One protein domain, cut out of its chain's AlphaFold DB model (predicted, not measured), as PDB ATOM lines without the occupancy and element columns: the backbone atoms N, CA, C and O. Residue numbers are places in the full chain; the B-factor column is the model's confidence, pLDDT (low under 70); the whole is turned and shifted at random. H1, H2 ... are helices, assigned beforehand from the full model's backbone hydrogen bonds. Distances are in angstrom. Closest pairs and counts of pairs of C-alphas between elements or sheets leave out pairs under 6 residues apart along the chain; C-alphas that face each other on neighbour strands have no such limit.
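This is residues 9 to 70 of the 70 residues of an uncharacterized protein of Kutzneria buriramensis (UniProt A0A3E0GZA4). One long straight helix, H1, makes the length of the model, and at its far end the chain folds back into a small head of two short helices, H2 and H3. Residues 9 to 32 of H1 stick out free of the head. The printed part has 62 residues with three named helices, H1, H2, H3 in chain order, and no named strand: all helix. It is extended, with a radius of gyration of the C-alphas of 17.3 A and spans of 57 by 19 by 17 A.

Start with H1, residues 9 to 45; its residues 33 to 41 alone touch H3, residues 61 to 69, about perpendicular at 75 degrees. Look there for the closest C-alphas, those of Arg 37 and Leu 68, 5.9 A apart. H2, residues 50 to 56, is close to H1 but not clearly touching, the closest C-alphas being those of Ile 44 and Gln 50, 7.1 A apart. H2 and H3 touch at a steep tilt of 62 degrees, opposite ways, with the C-alphas of Ala 54 and Arg 61 closest at 5.3 A. In H1, H2 and H3 every O i to N i+4 pair is within hydrogen-bond range.

Find C-alpha 9 at (202.128, 228.558, 200.401); from there H1 runs 54.2 A to C-alpha 45 at (205.165, 257.175, 246.341). H2 runs 9.9 A, and H3 12.4 A to C-alpha 69 at (195.911, 246.092, 239.289).

The C-alphas of Arg 9 and Gly 47 are the two farthest apart, 57.5 A. The printed part has no cut, both links are tight, and no printed residue is under 70 in pLDDT.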
ATOM      1  N   ARG A   9     200.826 228.342 199.750       91.38
ATOM      2  CA  ARG A   9     202.128 228.558 200.401       91.38
ATOM      3  C   ARG A   9     202.381 230.024 200.740       91.38
ATOM      4  O   ARG A   9     202.741 230.326 201.873       91.38
ATOM      5  N   GLU A  10     202.090 230.930 199.808       92.50
ATOM      6  CA  GLU A  10     202.203 232.380 200.027       92.50
ATOM      7  C   GLU A  10     201.302 232.860 201.174       92.50
ATOM      8  O   GLU A  10     201.704 233.681 202.000       92.50
ATOM      9  N   THR A  11     200.091 232.303 201.278       96.12
ATOM     10  CA  THR A  11     199.159 232.636 202.363       96.12
ATOM     11  C   THR A  11     199.695 232.148 203.706       96.12
ATOM     12  O   THR A  11     199.657 232.885 204.692       96.12
ATOM     13  N   TYR A  12     200.230 230.927 203.764       96.88
ATOM     14  CA  TYR A  12     200.833 230.396 204.985       96.88
ATOM     15  C   TYR A  12     202.065 231.184 205.424       96.88
ATOM     16  O   TYR A  12     202.224 231.436 206.620       96.88
ATOM     17  N   ASP A  13     202.914 231.601 204.489       96.38
ATOM     18  CA  ASP A  13     204.085 232.416 204.807       96.38
ATOM     19  C   ASP A  13     203.661 233.799 205.316       96.38
ATOM     20  O   ASP A  13     204.136 234.237 206.366       96.38
ATOM     21  N   ARG A  14     202.627 234.404 204.715       97.38
ATOM     22  CA  ARG A  14     202.045 235.646 205.233       97.38
ATOM     23  C   ARG A  14     201.457 235.499 206.640       97.38
ATOM     24  O   ARG A  14     201.617 236.393 207.472       97.38
ATOM     25  N   ILE A  15     200.788 234.383 206.937       98.12
ATOM     26  CA  ILE A  15     200.252 234.106 208.281       98.12
ATOM     27  C   ILE A  15     201.383 234.039 209.314       98.12
ATOM     28  O   ILE A  15     201.237 234.582 210.412       98.12
ATOM     29  N   LYS A  16     202.509 233.395 208.980       98.00
ATOM     30  CA  LYS A  16     203.671 233.317 209.879       98.00
ATOM     31  C   LYS A  16     204.231 234.707 210.168       98.00
ATOM     32  O   LYS A  16     204.378 235.046 211.339       98.00
ATOM     33  N   GLU A  17     204.439 235.522 209.134       98.31
ATOM     34  CA  GLU A  17     204.935 236.897 209.280       98.31
ATOM     35  C   GLU A  17     204.037 237.742 210.191       98.31
ATOM     36  O   GLU A  17     204.504 238.364 211.145       98.31
ATOM     37  N   VAL A  18     202.722 237.745 209.935       98.56
ATOM     38  CA  VAL A  18     201.764 238.524 210.736       98.56
ATOM     39  C   VAL A  18     201.741 238.032 212.184       98.56
ATOM     40  O   VAL A  18     201.693 238.837 213.116       98.56
ATOM     41  N   ARG A  19     201.815 236.713 212.400       98.38
ATOM     42  CA  ARG A  19     201.873 236.134 213.746       98.38
ATOM     43  C   ARG A  19     203.142 236.550 214.488       98.38
ATOM     44  O   ARG A  19     203.060 236.878 215.671       98.38
ATOM     45  N   GLU A  20     204.294 236.560 213.827       98.50
ATOM     46  CA  GLU A  20     205.554 237.023 214.419       98.50
ATOM     47  C   GLU A  20     205.485 238.503 214.810       98.50
ATOM     48  O   GLU A  20     205.839 238.854 215.939       98.50
ATOM     49  N   GLN A  21     204.929 239.354 213.942       98.38
ATOM     50  CA  GLN A  21     204.698 240.770 214.249       98.38
ATOM     51  C   GLN A  21     203.756 240.946 215.445       98.38
ATOM     52  O   GLN A  21     204.049 241.714 216.362       98.38
ATOM     53  N   ALA A  22     202.652 240.197 215.494       98.38
ATOM     54  CA  ALA A  22     201.713 240.252 216.610       98.38
ATOM     55  C   ALA A  22     202.369 239.840 217.939       98.38
ATOM     56  O   ALA A  22     202.154 240.491 218.966       98.38
ATOM     57  N   ILE A  23     203.206 238.797 217.931       98.38
ATOM     58  CA  ILE A  23     203.967 238.362 219.111       98.38
ATOM     59  C   ILE A  23     204.942 239.458 219.549       98.38
ATOM     60  O   ILE A  23     205.008 239.777 220.740       98.38
ATOM     61  N   HIS A  24     205.666 240.058 218.603       97.88
ATOM     62  CA  HIS A  24     206.598 241.146 218.878       97.88
ATOM     63  C   HIS A  24     205.894 242.356 219.509       97.88
ATOM     64  O   HIS A  24     206.280 242.802 220.590       97.88
ATOM     65  N   HIS A  25     204.801 242.829 218.908       98.00
ATOM     66  CA  HIS A  25     204.021 243.942 219.451       98.00
ATOM     67  C   HIS A  25     203.382 243.611 220.801       98.00
ATOM     68  O   HIS A  25     203.331 244.469 221.677       98.00
ATOM     69  N   THR A  26     202.955 242.363 221.014       98.06
ATOM     70  CA  THR A  26     202.442 241.919 222.318       98.06
ATOM     71  C   THR A  26     203.524 241.985 223.394       98.06
ATOM     72  O   THR A  26     203.243 242.409 224.516       98.06
ATOM     73  N   ARG A  27     204.764 241.591 223.076       97.88
ATOM     74  CA  ARG A  27     205.895 241.713 224.005       97.88
ATOM     75  C   ARG A  27     206.152 243.179 224.358       97.88
ATOM     76  O   ARG A  27     206.144 243.508 225.540       97.88
ATOM     77  N   LEU A  28     206.268 244.052 223.356       98.19
ATOM     78  CA  LEU A  28     206.463 245.489 223.573       98.19
ATOM     79  C   LEU A  28     205.333 246.110 224.401       98.19
ATOM     80  O   LEU A  28     205.584 246.862 225.338       98.19
ATOM     81  N   ALA A  29     204.077 245.762 224.113       97.38
ATOM     82  CA  ALA A  29     202.936 246.256 224.874       97.38
ATOM     83  C   ALA A  29     203.012 245.862 226.359       97.38
ATOM     84  O   ALA A  29     202.660 246.666 227.221       97.38
ATOM     85  N   ARG A  30     203.496 244.651 226.674       97.19
ATOM     86  CA  ARG A  30     203.699 244.195 228.062       97.19
ATOM     87  C   ARG A  30     204.833 244.944 228.758       97.19
ATOM     88  O   ARG A  30     204.688 245.303 229.926       97.19
ATOM     89  N   GLU A  31     205.928 245.201 228.049       98.00
ATOM     90  CA  GLU A  31     207.053 245.988 228.566       98.00
ATOM     91  C   GLU A  31     206.601 247.414 228.900       98.00
ATOM     92  O   GLU A  31     206.745 247.855 230.040       98.00
ATOM     93  N   TYR A  32     205.923 248.091 227.971       97.94
ATOM     94  CA  TYR A  32     205.394 249.436 228.215       97.94
ATOM     95  C   TYR A  32     204.291 249.474 229.273       97.94
ATOM     96  O   TYR A  32     204.210 250.437 230.033       97.94
ATOM     97  N   ALA A  33     203.444 248.446 229.366       96.75
ATOM     98  CA  ALA A  33     202.458 248.358 230.441       96.75
ATOM     99  C   ALA A  33     203.133 248.283 231.818       96.75
ATOM    100  O   ALA A  33     202.690 248.960 232.747       96.75
ATOM    101  N   THR A  34     204.221 247.513 231.922       97.44
ATOM    102  CA  THR A  34     205.027 247.402 233.146       97.44
ATOM    103  C   THR A  34     205.698 248.728 233.488       97.44
ATOM    104  O   THR A  34     205.598 249.184 234.626       97.44
ATOM    105  N   GLU A  35     206.325 249.378 232.506       98.06
ATOM    106  CA  GLU A  35     206.987 250.668 232.703       98.06
ATOM    107  C   GLU A  35     205.992 251.750 233.133       98.06
ATOM    108  O   GLU A  35     206.199 252.440 234.130       98.06
ATOM    109  N   ARG A  36     204.837 251.835 232.461       97.62
ATOM    110  CA  ARG A  36     203.755 252.748 232.845       97.62
ATOM    111  C   ARG A  36     203.312 252.518 234.291       97.62
ATOM    112  O   ARG A  36     203.124 253.490 235.020       97.62
ATOM    113  N   ARG A  37     203.131 251.258 234.709       97.69
ATOM    114  CA  ARG A  37     202.753 250.920 236.092       97.69
ATOM    115  C   ARG A  37     203.802 251.427 237.079       97.69
ATOM    116  O   ARG A  37     203.445 252.158 237.996       97.69
ATOM    117  N   ARG A  38     205.079 251.133 236.827       98.19
ATOM    118  CA  ARG A  38     206.201 251.592 237.657       98.19
ATOM    119  C   ARG A  38     206.242 253.118 237.790       98.19
ATOM    120  O   ARG A  38     206.453 253.633 238.884       98.19
ATOM    121  N   LEU A  39     206.026 253.846 236.695       98.25
ATOM    122  CA  LEU A  39     205.992 255.311 236.705       98.25
ATOM    123  C   LEU A  39     204.829 255.847 237.553       98.25
ATOM    124  O   LEU A  39     205.029 256.744 238.370       98.25
ATOM    125  N   MET A  40     203.628 255.272 237.415       98.00
ATOM    126  CA  MET A  40     202.475 255.658 238.240       98.00
ATOM    127  C   MET A  40     202.692 255.348 239.726       98.00
ATOM    128  O   MET A  40     202.374 256.181 240.572       98.00
ATOM    129  N   GLU A  41     203.262 254.188 240.056       97.81
ATOM    130  CA  GLU A  41     203.645 253.835 241.430       97.81
ATOM    131  C   GLU A  41     204.666 254.829 241.997       97.81
ATOM    132  O   GLU A  41     204.534 255.263 243.141       97.81
ATOM    133  N   GLY A  42     205.634 255.260 241.183       98.38
ATOM    134  CA  GLY A  42     206.602 256.291 241.550       98.38
ATOM    135  C   GLY A  42     205.961 257.643 241.869       98.38
ATOM    136  O   GLY A  42     206.381 258.304 242.817       98.38
ATOM    137  N   LEU A  43     204.928 258.054 241.125       98.44
ATOM    138  CA  LEU A  43     204.159 259.270 241.423       98.44
ATOM    139  C   LEU A  43     203.380 259.134 242.738       98.44
ATOM    140  O   LEU A  43     203.396 260.043 243.567       98.44
ATOM    141  N   ILE A  44     202.746 257.982 242.963       98.00
ATOM    142  CA  ILE A  44     202.012 257.703 244.205       98.00
ATOM    143  C   ILE A  44     202.953 257.730 245.412       98.00
ATOM    144  O   ILE A  44     202.616 258.320 246.438       98.00
ATOM    145  N   ALA A  45     204.151 257.156 245.287       98.38
ATOM    146  CA  ALA A  45     205.165 257.175 246.341       98.38
ATOM    147  C   ALA A  45     205.634 258.598 246.701       98.38
ATOM    148  O   ALA A  45     206.043 258.842 247.833       98.38
ATOM    149  N   GLN A  46     205.535 259.545 245.764       98.44
ATOM    150  CA  GLN A  46     205.822 260.968 245.979       98.44
ATOM    151  C   GLN A  46     204.618 261.754 246.532       98.44
ATOM    152  O   GLN A  46     204.701 262.966 246.707       98.44
ATOM    153  N   GLY A  47     203.498 261.083 246.816       98.44
ATOM    154  CA  GLY A  47     202.292 261.691 247.380       98.44
ATOM    155  C   GLY A  47     201.273 262.176 246.347       98.44
ATOM    156  O   GLY A  47     200.267 262.772 246.732       98.44
ATOM    157  N   VAL A  48     201.476 261.914 245.051       98.44
ATOM    158  CA  VAL A  48     200.488 262.262 244.020       98.44
ATOM    159  C   VAL A  48     199.288 261.317 244.117       98.44
ATOM    160  O   VAL A  48     199.435 260.093 244.114       98.44
ATOM    161  N   SER A  49     198.072 261.865 244.178       97.88
ATOM    162  CA  SER A  49     196.869 261.037 244.264       97.88
ATOM    163  C   SER A  49     196.520 260.395 242.914       97.88
ATOM    164  O   SER A  49     196.718 260.983 241.852       97.88
ATOM    165  N   GLN A  50     195.900 259.209 242.930       97.56
ATOM    166  CA  GLN A  50     195.400 258.569 241.700       97.56
ATOM    167  C   GLN A  50     194.404 259.450 240.926       97.56
ATOM    168  O   GLN A  50     194.299 259.326 239.709       97.56
ATOM    169  N   SER A  51     193.658 260.315 241.619       97.94
ATOM    170  CA  SER A  51     192.713 261.242 240.987       97.94
ATOM    171  C   SER A  51     193.435 262.345 240.212       97.94
ATOM    172  O   SER A  51     192.981 262.721 239.135       97.94
ATOM    173  N   ASP A  52     194.563 262.833 240.731       98.44
ATOM    174  CA  ASP A  52     195.389 263.826 240.040       98.44
ATOM    175  C   ASP A  52     196.079 263.211 238.824       98.44
ATOM    176  O   ASP A  52     196.039 263.798 237.747       98.44
ATOM    177  N   ILE A  53     196.600 261.985 238.961       98.25
ATOM    178  CA  ILE A  53     197.169 261.227 237.836       98.25
ATOM    179  C   ILE A  53     196.111 261.006 236.746       98.25
ATOM    180  O   ILE A  53     196.380 261.222 235.570       98.25
ATOM    181  N   ALA A  54     194.895 260.597 237.124       98.25
ATOM    182  CA  ALA A  54     193.802 260.386 236.178       98.25
ATOM    183  C   ALA A  54     193.458 261.667 235.402       98.25
ATOM    184  O   ALA A  54     193.325 261.633 234.179       98.25
ATOM    185  N   ARG A  55     193.357 262.797 236.116       98.31
ATOM    186  CA  ARG A  55     193.084 264.111 235.527       98.31
ATOM    187  C   ARG A  55     194.176 264.525 234.543       98.31
ATOM    188  O   ARG A  55     193.841 264.940 233.441       98.31
ATOM    189  N   GLU A  56     195.442 264.377 234.923       98.25
ATOM    190  CA  GLU A  56     196.585 264.758 234.085       98.25
ATOM    191  C   GLU A  56     196.680 263.902 232.817       98.25
ATOM    192  O   GLU A  56     196.890 264.409 231.721       98.25
ATOM    193  N   LEU A  57     196.456 262.592 232.945       97.44
ATOM    194  CA  LEU A  57     196.501 261.666 231.814       97.44
ATOM    195  C   LEU A  57     195.228 261.683 230.951       97.44
ATOM    196  O   LEU A  57     195.161 260.955 229.962       97.44
ATOM    197  N   GLY A  58     194.208 262.469 231.313       98.25
ATOM    198  CA  GLY A  58     192.944 262.538 230.574       98.25
ATOM    199  C   GLY A  58     192.142 261.231 230.600       98.25
ATOM    200  O   GLY A  58     191.434 260.917 229.644       98.25
ATOM    201  N   VAL A  59     192.253 260.448 231.678       98.00
ATOM    202  CA  VAL A  59     191.573 259.151 231.833       98.00
ATOM    203  C   VAL A  59     190.703 259.114 233.085       98.00
ATOM    204  O   VAL A  59     190.814 259.938 233.989       98.00
ATOM    205  N   SER A  60     189.817 258.122 233.176       98.12
ATOM    206  CA  SER A  60     189.032 257.924 234.393       98.12
ATOM    207  C   SER A  60     189.894 257.359 235.527       98.12
ATOM    208  O   SER A  60     190.840 256.600 235.307       98.12
ATOM    209  N   ARG A  61     189.505 257.633 236.777       96.44
ATOM    210  CA  ARG A  61     190.134 257.002 237.950       96.44
ATOM    211  C   ARG A  61     190.056 255.470 237.895       96.44
ATOM    212  O   ARG A  61     190.986 254.788 238.311       96.44
ATOM    213  N   GLN A  62     188.977 254.924 237.328       97.00
ATOM    214  CA  GLN A  62     188.829 253.483 237.114       97.00
ATOM    215  C   GLN A  62     189.875 252.937 236.128       97.00
ATOM    216  O   GLN A  62     190.358 251.821 236.309       97.00
ATOM    217  N   ALA A  63     190.246 253.706 235.099       97.06
ATOM    218  CA  ALA A  63     191.313 253.321 234.181       97.06
ATOM    219  C   ALA A  63     192.661 253.240 234.911       97.06
ATOM    220  O   ALA A  63     193.351 252.235 234.769       97.06
ATOM    221  N   ILE A  64     192.983 254.224 235.760       97.44
ATOM    222  CA  ILE A  64     194.182 254.178 236.616       97.44
ATOM    223  C   ILE A  64     194.167 252.943 237.518       97.44
ATOM    224  O   ILE A  64     195.147 252.204 237.555       97.44
ATOM    225  N   GLN A  65     193.042 252.662 238.182       96.06
ATOM    226  CA  GLN A  65     192.918 251.482 239.039       96.06
ATOM    227  C   GLN A  65     193.202 250.188 238.269       96.06
ATOM    228  O   GLN A  65     193.981 249.366 238.741       96.06
ATOM    229  N   LYS A  66     192.639 250.036 237.061       96.25
ATOM    230  CA  LYS A  66     192.922 248.884 236.192       96.25
ATOM    231  C   LYS A  66     194.401 248.797 235.831       96.25
ATOM    232  O   LYS A  66     194.963 247.713 235.854       96.25
ATOM    233  N   MET A  67     195.042 249.918 235.506       95.44
ATOM    234  CA  MET A  67     196.457 249.924 235.129       95.44
ATOM    235  C   MET A  67     197.400 249.576 236.290       95.44
ATOM    236  O   MET A  67     198.498 249.099 236.024       95.44
ATOM    237  N   LEU A  68     196.988 249.817 237.538       94.88
ATOM    238  CA  LEU A  68     197.745 249.459 238.742       94.88
ATOM    239  C   LEU A  68     197.460 248.029 239.232       94.88
ATOM    240  O   LEU A  68     198.274 247.466 239.953       94.88
ATOM    241  N   SER A  69     196.311 247.447 238.871       90.88
ATOM    242  CA  SER A  69     195.911 246.092 239.289       90.88
ATOM    243  C   SER A  69     196.336 244.971 238.333       90.88
ATOM    244  O   SER A  69     196.101 243.803 238.634       90.88
ATOM    245  N   LEU A  70     196.859 245.327 237.157       72.44
ATOM    246  CA  LEU A  70     197.396 244.412 236.138       72.44
ATOM    247  C   LEU A  70     198.881 244.168 236.391       72.44
ATOM    248  O   LEU A  70     199.364 243.048 236.121       72.44
TER     249      LEU A  70